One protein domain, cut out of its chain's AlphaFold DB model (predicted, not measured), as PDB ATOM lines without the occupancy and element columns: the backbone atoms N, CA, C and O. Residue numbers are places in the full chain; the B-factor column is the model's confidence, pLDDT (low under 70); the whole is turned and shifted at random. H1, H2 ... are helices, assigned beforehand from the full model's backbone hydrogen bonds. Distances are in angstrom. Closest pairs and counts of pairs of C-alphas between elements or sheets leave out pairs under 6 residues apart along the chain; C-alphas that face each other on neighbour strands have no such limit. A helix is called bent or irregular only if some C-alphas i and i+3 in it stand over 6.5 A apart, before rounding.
ATOM      1  N   TRP A 116     -19.367  30.290 -17.157       86.19
ATOM      2  CA  TRP A 116     -19.549  30.502 -15.724       86.19
ATOM      3  C   TRP A 116     -19.882  29.211 -14.958       86.19
ATOM      4  O   TRP A 116     -19.561  29.123 -13.780       86.19
ATOM      5  N   LEU A 117     -20.430  28.166 -15.602       85.19
ATOM      6  CA  LEU A 117     -20.730  26.888 -14.928       85.19
ATOM      7  C   LEU A 117     -19.482  26.232 -14.324       85.19
ATOM      8  O   LEU A 117     -19.577  25.481 -13.358       85.19
ATOM      9  N   ARG A 118     -18.301  26.520 -14.880       85.00
ATOM     10  CA  ARG A 118     -17.018  26.019 -14.367       85.00
ATOM     11  C   ARG A 118     -16.604  26.672 -13.051       85.00
ATOM     12  O   ARG A 118     -15.764  26.116 -12.358       85.00
ATOM     13  N   GLU A 119     -17.201  27.811 -12.720       88.81
ATOM     14  CA  GLU A 119     -16.909  28.593 -11.522       88.81
ATOM     15  C   GLU A 119     -17.813  28.229 -10.337       88.81
ATOM     16  O   GLU A 119     -17.482  28.557  -9.198       88.81
ATOM     17  N   VAL A 120     -18.930  27.532 -10.599       87.62
ATOM     18  CA  VAL A 120     -19.904  27.083  -9.586       87.62
ATOM     19  C   VAL A 120     -19.257  26.225  -8.490       87.62
ATOM     20  O   VAL A 120     -19.527  26.487  -7.323       87.62
ATOM     21  N   PRO A 121     -18.367  25.251  -8.787       86.75
ATOM     22  CA  PRO A 121     -17.741  24.436  -7.742       86.75
ATOM     23  C   PRO A 121     -16.812  25.207  -6.794       86.75
ATOM     24  O   PRO A 121     -16.372  24.640  -5.800       86.75
ATOM     25  N   PHE A 122     -16.466  26.454  -7.125       88.19
ATOM     26  CA  PHE A 122     -15.560  27.301  -6.346       88.19
ATOM     27  C   PHE A 122     -16.292  28.399  -5.566       88.19
ATOM     28  O   PHE A 122     -15.634  29.294  -5.044       88.19
ATOM     29  N   LEU A 123     -17.628  28.367  -5.530       88.81
ATOM     30  CA  LEU A 123     -18.414  29.263  -4.684       88.81
ATOM     31  C   LEU A 123     -18.181  28.928  -3.204       88.81
ATOM     32  O   LEU A 123     -18.092  27.752  -2.840       88.81
ATOM     33  N   ASP A 124     -18.089  29.956  -2.365       90.00
ATOM     34  CA  ASP A 124     -18.122  29.801  -0.907       90.00
ATOM     35  C   ASP A 124     -19.559  29.595  -0.381       90.00
ATOM     36  O   ASP A 124     -20.520  29.554  -1.147       90.00
ATOM     37  N   GLU A 125     -19.715  29.402   0.930       88.62
ATOM     38  CA  GLU A 125     -21.007  29.085   1.556       88.62
ATOM     39  C   GLU A 125     -22.064  30.187   1.361       88.62
ATOM     40  O   GLU A 125     -23.217  29.884   1.032       88.62
ATOM     41  N   ASP A 126     -21.666  31.453   1.500       90.88
ATOM     42  CA  ASP A 126     -22.561  32.601   1.345       90.88
ATOM     43  C   ASP A 126     -22.982  32.741  -0.123       90.88
ATOM     44  O   ASP A 126     -24.169  32.867  -0.438       90.88
ATOM     45  N   GLN A 127     -22.026  32.593  -1.041       91.38
ATOM     46  CA  GLN A 127     -22.270  32.618  -2.478       91.38
ATOM     47  C   GLN A 127     -23.144  31.454  -2.950       91.38
ATOM     48  O   GLN A 127     -24.009  31.645  -3.805       91.38
ATOM     49  N   VAL A 128     -22.944  30.243  -2.417       91.81
ATOM     50  CA  VAL A 128     -23.810  29.087  -2.702       91.81
ATOM     51  C   VAL A 128     -25.222  29.365  -2.208       91.81
ATOM     52  O   VAL A 128     -26.186  29.093  -2.927       91.81
ATOM     53  N   THR A 129     -25.355  29.925  -1.007       92.12
ATOM     54  CA  THR A 129     -26.659  30.263  -0.438       92.12
ATOM     55  C   THR A 129     -27.384  31.262  -1.327       92.12
ATOM     56  O   THR A 129     -28.518  31.001  -1.729       92.12
ATOM     57  N   GLU A 130     -26.736  32.360  -1.714       93.12
ATOM     58  CA  GLU A 130     -27.341  33.350  -2.605       93.12
ATOM     59  C   GLU A 130     -27.686  32.755  -3.978       93.12
ATOM     60  O   GLU A 130     -28.794  32.956  -4.483       93.12
ATOM     61  N   PHE A 131     -26.783  31.959  -4.556       92.38
ATOM     62  CA  PHE A 131     -27.000  31.275  -5.828       92.38
ATOM     63  C   PHE A 131     -28.264  30.404  -5.801       92.38
ATOM     64  O   PHE A 131     -29.108  30.485  -6.696       92.38
ATOM     65  N   VAL A 132     -28.431  29.597  -4.751       91.75
ATOM     66  CA  VAL A 132     -29.609  28.739  -4.570       91.75
ATOM     67  C   VAL A 132     -30.864  29.574  -4.317       91.75
ATOM     68  O   VAL A 132     -31.916  29.273  -4.878       91.75
ATOM     69  N   GLN A 133     -30.772  30.647  -3.529       92.06
ATOM     70  CA  GLN A 133     -31.906  31.542  -3.282       92.06
ATOM     71  C   GLN A 133     -32.399  32.211  -4.568       92.06
ATOM     72  O   GLN A 133     -33.606  32.300  -4.777       92.06
ATOM     73  N   LYS A 134     -31.503  32.626  -5.470       92.56
ATOM     74  CA  LYS A 134     -31.885  33.157  -6.791       92.56
ATOM     75  C   LYS A 134     -32.679  32.138  -7.606       92.56
ATOM     76  O   LYS A 134     -33.726  32.480  -8.152       92.56
ATOM     77  N   ILE A 135     -32.241  30.877  -7.614       92.12
ATOM     78  CA  ILE A 135     -32.972  29.779  -8.268       92.12
ATOM     79  C   ILE A 135     -34.361  29.606  -7.645       92.12
ATOM     80  O   ILE A 135     -35.360  29.565  -8.361       92.12
ATOM     81  N   LEU A 136     -34.436  29.537  -6.314       90.25
ATOM     82  CA  LEU A 136     -35.684  29.294  -5.591       90.25
ATOM     83  C   LEU A 136     -36.636  30.492  -5.575       90.25
ATOM     84  O   LEU A 136     -37.815  30.294  -5.314       90.25
ATOM     85  N   ASN A 137     -36.176  31.713  -5.847       92.25
ATOM     86  CA  ASN A 137     -37.026  32.905  -5.940       92.25
ATOM     87  C   ASN A 137     -37.627  33.110  -7.338       92.25
ATOM     88  O   ASN A 137     -38.506  33.955  -7.511       92.25
ATOM     89  N   ASN A 138     -37.195  32.335  -8.334       93.25
ATOM     90  CA  ASN A 138     -37.794  32.376  -9.658       93.25
ATOM     91  C   ASN A 138     -39.161  31.669  -9.661       93.25
ATOM     92  O   ASN A 138     -39.292  30.516  -9.247       93.25
ATOM     93  N   SER A 139     -40.188  32.347 -10.175       90.69
ATOM     94  CA  SER A 139     -41.574  31.861 -10.146       90.69
ATOM     95  C   SER A 139     -41.798  30.570 -10.940       90.69
ATOM     96  O   SER A 139     -42.615  29.738 -10.533       90.69
ATOM     97  N   ALA A 140     -41.074  30.369 -12.046       86.38
ATOM     98  CA  ALA A 140     -41.165  29.144 -12.838       86.38
ATOM     99  C   ALA A 140     -40.580  27.951 -12.073       86.38
ATOM    100  O   ALA A 140     -41.164  26.870 -12.080       86.38
ATOM    101  N   VAL A 141     -39.476  28.168 -11.352       88.12
ATOM    102  CA  VAL A 141     -38.861  27.141 -10.504       88.12
ATOM    103  C   VAL A 141     -39.762  26.818  -9.314       88.12
ATOM    104  O   VAL A 141     -40.070  25.648  -9.103       88.12
ATOM    105  N   GLN A 142     -40.254  27.826  -8.583       88.81
ATOM    106  CA  GLN A 142     -41.168  27.619  -7.447       88.81
ATOM    107  C   GLN A 142     -42.385  26.787  -7.839       88.81
ATOM    108  O   GLN A 142     -42.713  25.817  -7.162       88.81
ATOM    109  N   SER A 143     -43.001  27.113  -8.976       86.31
ATOM    110  CA  SER A 143     -44.177  26.397  -9.474       86.31
ATOM    111  C   SER A 143     -43.904  24.913  -9.739       86.31
ATOM    112  O   SER A 143     -44.806  24.094  -9.579       86.31
ATOM    113  N   GLU A 144     -42.693  24.546 -10.164       83.62
ATOM    114  CA  GLU A 144     -42.304  23.145 -10.369       83.62
ATOM    115  C   GLU A 144     -41.921  22.442  -9.064       83.62
ATOM    116  O   GLU A 144     -42.249  21.270  -8.882       83.62
ATOM    117  N   VAL A 145     -41.277  23.153  -8.136       85.19
ATOM    118  CA  VAL A 145     -40.927  22.627  -6.808       85.19
ATOM    119  C   VAL A 145     -42.185  22.346  -5.982       85.19
ATOM    120  O   VAL A 145     -42.290  21.292  -5.363       85.19
ATOM    121  N   GLU A 146     -43.176  23.238  -6.012       86.25
ATOM    122  CA  GLU A 146     -44.430  23.106  -5.255       86.25
ATOM    123  C   GLU A 146     -45.334  21.962  -5.733       86.25
ATOM    124  O   GLU A 146     -46.179  21.488  -4.972       86.25
ATOM    125  N   LYS A 147     -45.177  21.505  -6.982       84.38
ATOM    126  CA  LYS A 147     -45.952  20.380  -7.537       84.38
ATOM    127  C   LYS A 147     -45.486  19.018  -7.035       84.38
ATOM    128  O   LYS A 147     -46.201  18.035  -7.228       84.38
ATOM    129  N   ARG A 148     -44.285  18.937  -6.463       80.00
ATOM    130  CA  ARG A 148     -43.669  17.682  -6.023       80.00
ATOM    131  C   ARG A 148     -43.903  17.458  -4.533       80.00
ATOM    132  O   ARG A 148     -44.156  18.404  -3.785       80.00
ATOM    133  N   ASP A 149     -43.835  16.199  -4.102       80.44
ATOM    134  CA  ASP A 149     -43.832  15.896  -2.672       80.44
ATOM    135  C   ASP A 149     -42.585  16.526  -2.033       80.44
ATOM    136  O   ASP A 149     -41.490  16.480  -2.590       80.44
ATOM    137  N   LYS A 150     -42.746  17.128  -0.853       76.00
ATOM    138  CA  LYS A 150     -41.647  17.775  -0.126       76.00
ATOM    139  C   LYS A 150     -40.600  16.778   0.367       76.00
ATOM    140  O   LYS A 150     -39.502  17.199   0.715       76.00
ATOM    141  N   MET A 151     -40.959  15.499   0.448       73.38
ATOM    142  CA  MET A 151     -40.048  14.417   0.818       73.38
ATOM    143  C   MET A 151     -39.371  13.775  -0.398       73.38
ATOM    144  O   MET A 151     -38.440  12.993  -0.219       73.38
ATOM    145  N   ASP A 152     -39.798  14.113  -1.620       71.25
ATOM    146  CA  ASP A 152     -39.208  13.557  -2.831       71.25
ATOM    147  C   ASP A 152     -37.936  14.309  -3.217       71.25
ATOM    148  O   ASP A 152     -37.914  15.530  -3.403       71.25
ATOM    149  N   THR A 153     -36.866  13.546  -3.435       64.56
ATOM    150  CA  THR A 153     -35.670  14.078  -4.085       64.56
ATOM    151  C   THR A 153     -35.975  14.308  -5.561       64.56
ATOM    152  O   THR A 153     -36.331  13.380  -6.290       64.56
ATOM    153  N   PHE A 154     -35.802  15.543  -6.029       70.19
ATOM    154  CA  PHE A 154     -35.894  15.873  -7.445       70.19
ATOM    155  C   PHE A 154     -34.569  16.429  -7.955       70.19
ATOM    156  O   PHE A 154     -33.831  17.109  -7.246       70.19
ATOM    157  N   TYR A 155     -34.285  16.138  -9.217       71.38
ATOM    158  CA  TYR A 155     -33.086  16.595  -9.900       71.38
ATOM    159  C   TYR A 155     -33.496  17.534 -11.024       71.38
ATOM    160  O   TYR A 155     -34.449  17.260 -11.754       71.38
ATOM    161  N   MET A 156     -32.777  18.643 -11.147       74.00
ATOM    162  CA  MET A 156     -32.972  19.622 -12.206       74.00
ATOM    163  C   MET A 156     -31.620  19.928 -12.831       74.00
ATOM    164  O   MET A 156     -30.654  20.252 -12.138       74.00
ATOM    165  N   TYR A 157     -31.542  19.815 -14.150       75.69
ATOM    166  CA  TYR A 157     -30.374  20.273 -14.879       75.69
ATOM    167  C   TYR A 157     -30.395  21.800 -14.924       75.69
ATOM    168  O   TYR A 157     -31.435  22.391 -15.194       75.69
ATOM    169  N   LEU A 158     -29.243  22.454 -14.748       77.88
ATOM    170  CA  LEU A 158     -29.153  23.918 -14.881       77.88
ATOM    171  C   LEU A 158     -29.641  24.411 -16.252       77.88
ATOM    172  O   LEU A 158     -30.126  25.525 -16.368       77.88
ATOM    173  N   GLY A 159     -29.566  23.556 -17.272       74.56
ATOM    174  CA  GLY A 159     -30.108  23.813 -18.602       74.56
ATOM    175  C   GLY A 159     -31.634  23.824 -18.723       74.56
ATOM    176  O   GLY A 159     -32.142  24.235 -19.759       74.56
ATOM    177  N   GLN A 160     -32.357  23.345 -17.707       78.81
ATOM    178  CA  GLN A 160     -33.822  23.387 -17.639       78.81
ATOM    179  C   GLN A 160     -34.339  24.672 -16.985       78.81
ATOM    180  O   GLN A 160     -35.550  24.890 -16.950       78.81
ATOM    181  N   LEU A 161     -33.445  25.498 -16.435       86.12
ATOM    182  CA  LEU A 161     -33.823  26.779 -15.859       86.12
ATOM    183  C   LEU A 161     -34.236  27.762 -16.971       86.12
ATOM    184  O   LEU A 161     -33.723  27.669 -18.087       86.12
ATOM    185  N   PRO A 162     -35.145  28.709 -16.680       87.69
ATOM    186  CA  PRO A 162     -35.472  29.794 -17.602       87.69
ATOM    187  C   PRO A 162     -34.224  30.563 -18.068       87.69
ATOM    188  O   PRO A 162     -33.317  30.801 -17.269       87.69
ATOM    189  N   ASP A 163     -34.173  30.963 -19.344       86.06
ATOM    190  CA  ASP A 163     -33.003  31.646 -19.927       86.06
ATOM    191  C   ASP A 163     -32.636  32.933 -19.168       86.06
ATOM    192  O   ASP A 163     -31.460  33.192 -18.919       86.06
ATOM    193  N   ASP A 164     -33.638  33.699 -18.730       89.31
ATOM    194  CA  ASP A 164     -33.471  34.912 -17.924       89.31
ATOM    195  C   ASP A 164     -32.824  34.621 -16.565       89.31
ATOM    196  O   ASP A 164     -31.941  35.362 -16.125       89.31
ATOM    197  N   LEU A 165     -33.203  33.509 -15.928       90.81
ATOM    198  CA  LEU A 165     -32.571  33.055 -14.695       90.81
ATOM    199  C   LEU A 165     -31.129  32.601 -14.953       90.81
ATOM    200  O   LEU A 165     -30.239  32.915 -14.169       90.81
ATOM    201  N   ILE A 166     -30.865  31.885 -16.047       89.12
ATOM    202  CA  ILE A 166     -29.505  31.444 -16.393       89.12
ATOM    203  C   ILE A 166     -28.576  32.643 -16.624       89.12
ATOM    204  O   ILE A 166     -27.429  32.626 -16.162       89.12
ATOM    205  N   ASP A 167     -29.064  33.685 -17.295       88.88
ATOM    206  CA  ASP A 167     -28.331  34.934 -17.496       88.88
ATOM    207  C   ASP A 167     -28.066  35.656 -16.164       88.88
ATOM    208  O   ASP A 167     -26.939  36.105 -15.923       88.88
ATOM    209  N   GLU A 168     -29.054  35.714 -15.261       90.62
ATOM    210  CA  GLU A 168     -28.891  36.289 -13.918       90.62
ATOM    211  C   GLU A 168     -27.819  35.544 -13.106       90.62
ATOM    212  O   GLU A 168     -26.920  36.166 -12.532       90.62
ATOM    213  N   LEU A 169     -27.875  34.211 -13.085       91.50
ATOM    214  CA  LEU A 169     -26.901  33.370 -12.385       91.50
ATOM    215  C   LEU A 169     -25.492  33.544 -12.964       91.50
ATOM    216  O   LEU A 169     -24.508  33.622 -12.221       91.50
ATOM    217  N   GLY A 170     -25.390  33.659 -14.291       89.81
ATOM    218  CA  GLY A 170     -24.135  33.952 -14.970       89.81
ATOM    219  C   GLY A 170     -23.561  35.315 -14.581       89.81
ATOM    220  O   GLY A 170     -22.360  35.414 -14.318       89.81
ATOM    221  N   TYR A 171     -24.405  36.348 -14.501       89.88
ATOM    222  CA  TYR A 171     -24.010  37.687 -14.064       89.88
ATOM    223  C   TYR A 171     -23.541  37.694 -12.607       89.88
ATOM    224  O   TYR A 171     -22.491  38.263 -12.304       89.88
ATOM    225  N   PHE A 172     -24.285  37.032 -11.719       91.00
ATOM    226  CA  PHE A 172     -23.933  36.897 -10.307       91.00
ATOM    227  C   PHE A 172     -22.532  36.292 -10.143       91.00
ATOM    228  O   PHE A 172     -21.658  36.893  -9.523       91.00
ATOM    229  N   ILE A 173     -22.262  35.164 -10.800       89.44
ATOM    230  CA  ILE A 173     -20.970  34.474 -10.680       89.44
ATOM    231  C   ILE A 173     -19.810  35.280 -11.261       89.44
ATOM    232  O   ILE A 173     -18.700  35.229 -10.733       89.44
ATOM    233  N   GLN A 174     -20.038  36.034 -12.335       88.81
ATOM    234  CA  GLN A 174     -18.995  36.867 -12.936       88.81
ATOM    235  C   GLN A 174     -18.669  38.106 -12.094       88.81
ATOM    236  O   GLN A 174     -17.537  38.586 -12.150       88.81
ATOM    237  N   ASN A 175     -19.624  38.594 -11.298       86.00
ATOM    238  CA  ASN A 175     -19.485  39.825 -10.516       86.00
ATOM    239  C   ASN A 175     -19.378  39.603  -9.001       86.00
ATOM    240  O   ASN A 175     -19.241  40.580  -8.269       86.00
ATOM    241  N   ARG A 176     -19.339  38.347  -8.536       79.12
ATOM    242  CA  ARG A 176     -19.227  37.964  -7.112       79.12
ATOM    243  C   ARG A 176     -18.036  38.574  -6.352       79.12
ATOM    244  O   ARG A 176     -18.025  38.550  -5.136       79.12
ATOM    245  N   GLY A 177     -17.033  39.120  -7.051       65.44
ATOM    246  CA  GLY A 177     -15.878  39.810  -6.452       65.44
ATOM    247  C   GLY A 177     -15.950  41.343  -6.461       65.44
ATOM    248  O   GLY A 177     -14.975  41.996  -6.094       65.44
ATOM    249  N   MET A 178     -17.045  41.946  -6.940       58.72
ATOM    250  CA  MET A 178     -17.187  43.408  -6.990       58.72
ATOM    251  C   MET A 178     -17.757  44.007  -5.697       58.72
ATOM    252  O   MET A 178     -17.479  45.175  -5.419       58.72
ATOM    253  N   GLU A 179     -18.490  43.242  -4.886       54.31
ATOM    254  CA  GLU A 179     -19.099  43.751  -3.648       54.31
ATOM    255  C   GLU A 179     -18.063  44.004  -2.538       54.31
ATOM    256  O   GLU A 179     -18.063  45.094  -1.963       54.31
ATOM    257  N   ASP A 180     -17.055  43.137  -2.379       51.97
ATOM    258  CA  ASP A 180     -15.944  43.332  -1.419       51.97
ATOM    259  C   ASP A 180     -15.117  44.611  -1.675       51.97
ATOM    260  O   ASP A 180     -14.467  45.178  -0.788       51.97
ATOM    261  N   SER A 181     -15.123  45.095  -2.920       51.06
ATOM    262  CA  SER A 181     -14.306  46.236  -3.340       51.06
ATOM    263  C   SER A 181     -14.941  47.603  -3.049       51.06
ATOM    264  O   SER A 181     -14.229  48.616  -3.034       51.06
ATOM    265  N   ASN A 182     -16.251  47.650  -2.777       48.56
ATOM    266  CA  ASN A 182     -16.949  48.891  -2.427       48.56
ATOM    267  C   ASN A 182     -16.847  49.225  -0.933       48.56
ATOM    268  O   ASN A 182     -16.686  50.402  -0.607       48.56
ATOM    269  N   ASP A 183     -16.813  48.228  -0.045       50.06
ATOM    270  CA  ASP A 183     -16.612  48.466   1.394       50.06
ATOM    271  C   ASP A 183     -15.194  48.963   1.706       50.06
ATOM    272  O   ASP A 183     -15.006  49.912   2.474       50.06
ATOM    273  N   SER A 184     -14.188  48.439   0.998       47.59
ATOM    274  CA  SER A 184     -12.797  48.900   1.124       47.59
ATOM    275  C   SER A 184     -12.611  50.366   0.693       47.59
ATOM    276  O   SER A 184     -11.794  51.095   1.257       47.59
ATOM    277  N   LYS A 185     -13.379  50.841  -0.301       46.41
ATOM    278  CA  LYS A 185     -13.319  52.240  -0.768       46.41
ATOM    279  C   LYS A 185     -14.139  53.202   0.088       46.41
ATOM    280  O   LYS A 185     -13.833  54.393   0.090       46.41
ATOM    281  N   ALA A 186     -15.154  52.715   0.800       49.91
ATOM    282  CA  ALA A 186     -15.930  53.524   1.735       49.91
ATOM    283  C   ALA A 186     -15.130  53.848   3.012       49.91
ATOM    284  O   ALA A 186     -15.214  54.974   3.501       49.91
ATOM    285  N   GLN A 187     -14.297  52.919   3.494       48.88
ATOM    286  CA  GLN A 187     -13.445  53.139   4.673       48.88
ATOM    287  C   GLN A 187     -12.276  54.102   4.405       48.88
ATOM    288  O   GLN A 187     -12.044  55.011   5.195       48.88
TER     289      GLN A 187
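AT A GLANCE: This is residues 116 to 187 of the 200 residues of an uncharacterized protein of Kazachstania africana (strain ATCC 22294 / BCRC 22015 / CBS 2517 / CECT 1963 / NBRC 1671 / NRRL Y-8276) (UniProt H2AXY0). Two 13-residue helices, H2 and H4, lie side by side in opposite directions in the middle of the model, with the short helix H1 packed at a steep tilt on the later part of H4. The short helix H3 turns off from the last residues of H2 at about a right angle, and two stretches stick out: residues 146 to 153 of the long loop after H3, and the tail of residues 177 to 187, which holds H5. The printed part has 72 residues with five named helices, H1 to H5 in that order along the chain, and no named strand, and its class is all helix. It is loose, with a radius of gyration of the C-alphas of 14.7 A, and its C-alphas span 48 by 22 by 22 A. Without the stretches that stand free, the remaining body of 53 residues spans 28 by 20 by 17 A.

HOW THE PARTS SIT: H1, residues 116 to 122, touches H4, residues 163 to 175, with residues 170 to 174 of H4 alone. Their closest C-alphas are those of Trp 116 and Gly 170, 5.8 A apart. The two helices run the same way at a steep tilt of 55 degrees. H1 and H2, residues 125 to 137, are near each other, with 5 pairs of C-alphas within 10 A and the closest pair at 8.2 A. H2 touches H4 with residues 131 to 135 of H2 alone, and the closest C-alphas, those of Phe 131 and Leu 169, are 6.9 A apart. H2 and H4 run opposite ways at a shallow tilt of 19 degrees. H3, residues 139 to 145, is close to H2 but not clearly touching it, with the C-alphas of Leu 136 and Gln 142 the closest at 6.0 A. The lines of H2 and H3 are about perpendicular, at 82 degrees. H3 and H4 are apart, and H5, residues 180 to 187, touches no helix. Every O i to N i+4 pair is within hydrogen-bond range in H2, H3 and H4, against 2 of 4 in H5 and 0 of 3 in H1, where 3 of the 4 O i to N i+3 pairs are within range.

IN THESE COORDINATES: The printed part begins with H1 at C-alpha 116, at (-19.549, 30.502, -15.724). H1 is irregular, but only just: C-alphas 118 and 121 are 6.8 A apart. H2 measures 18.1 A from its first to its last C-alpha, beginning at C-alpha 125, at (-21.007, 29.085, 1.556). H3 follows after one residue, and from its first C-alpha to its last is 9.8 A. H4 measures 18.4 A from C-alpha 163 to C-alpha 175. H5 measures 11.8 A and ends at C-alpha 187, at (-13.445, 53.139, 4.673).

THE WHOLE: The two C-alphas farthest apart are those of Asp 149 and Gln 187, at 48.6 A, one in each of the two stretches that stand free. The printed part runs from residue 116 to residue 187 without a cut. The links from H1 to H2, from H2 to H3 and from H4 to H5 are tight, and the link from H3 to H4, residues 146 to 162, is long. Its C-alphas lie 10 to 22 A from the mean of the C-alphas. The mean pLDDT of the printed part is 80.6. Confidence is under 70 in residue 153 and residues 177 to 187, and the mean pLDDT of H5 is 49.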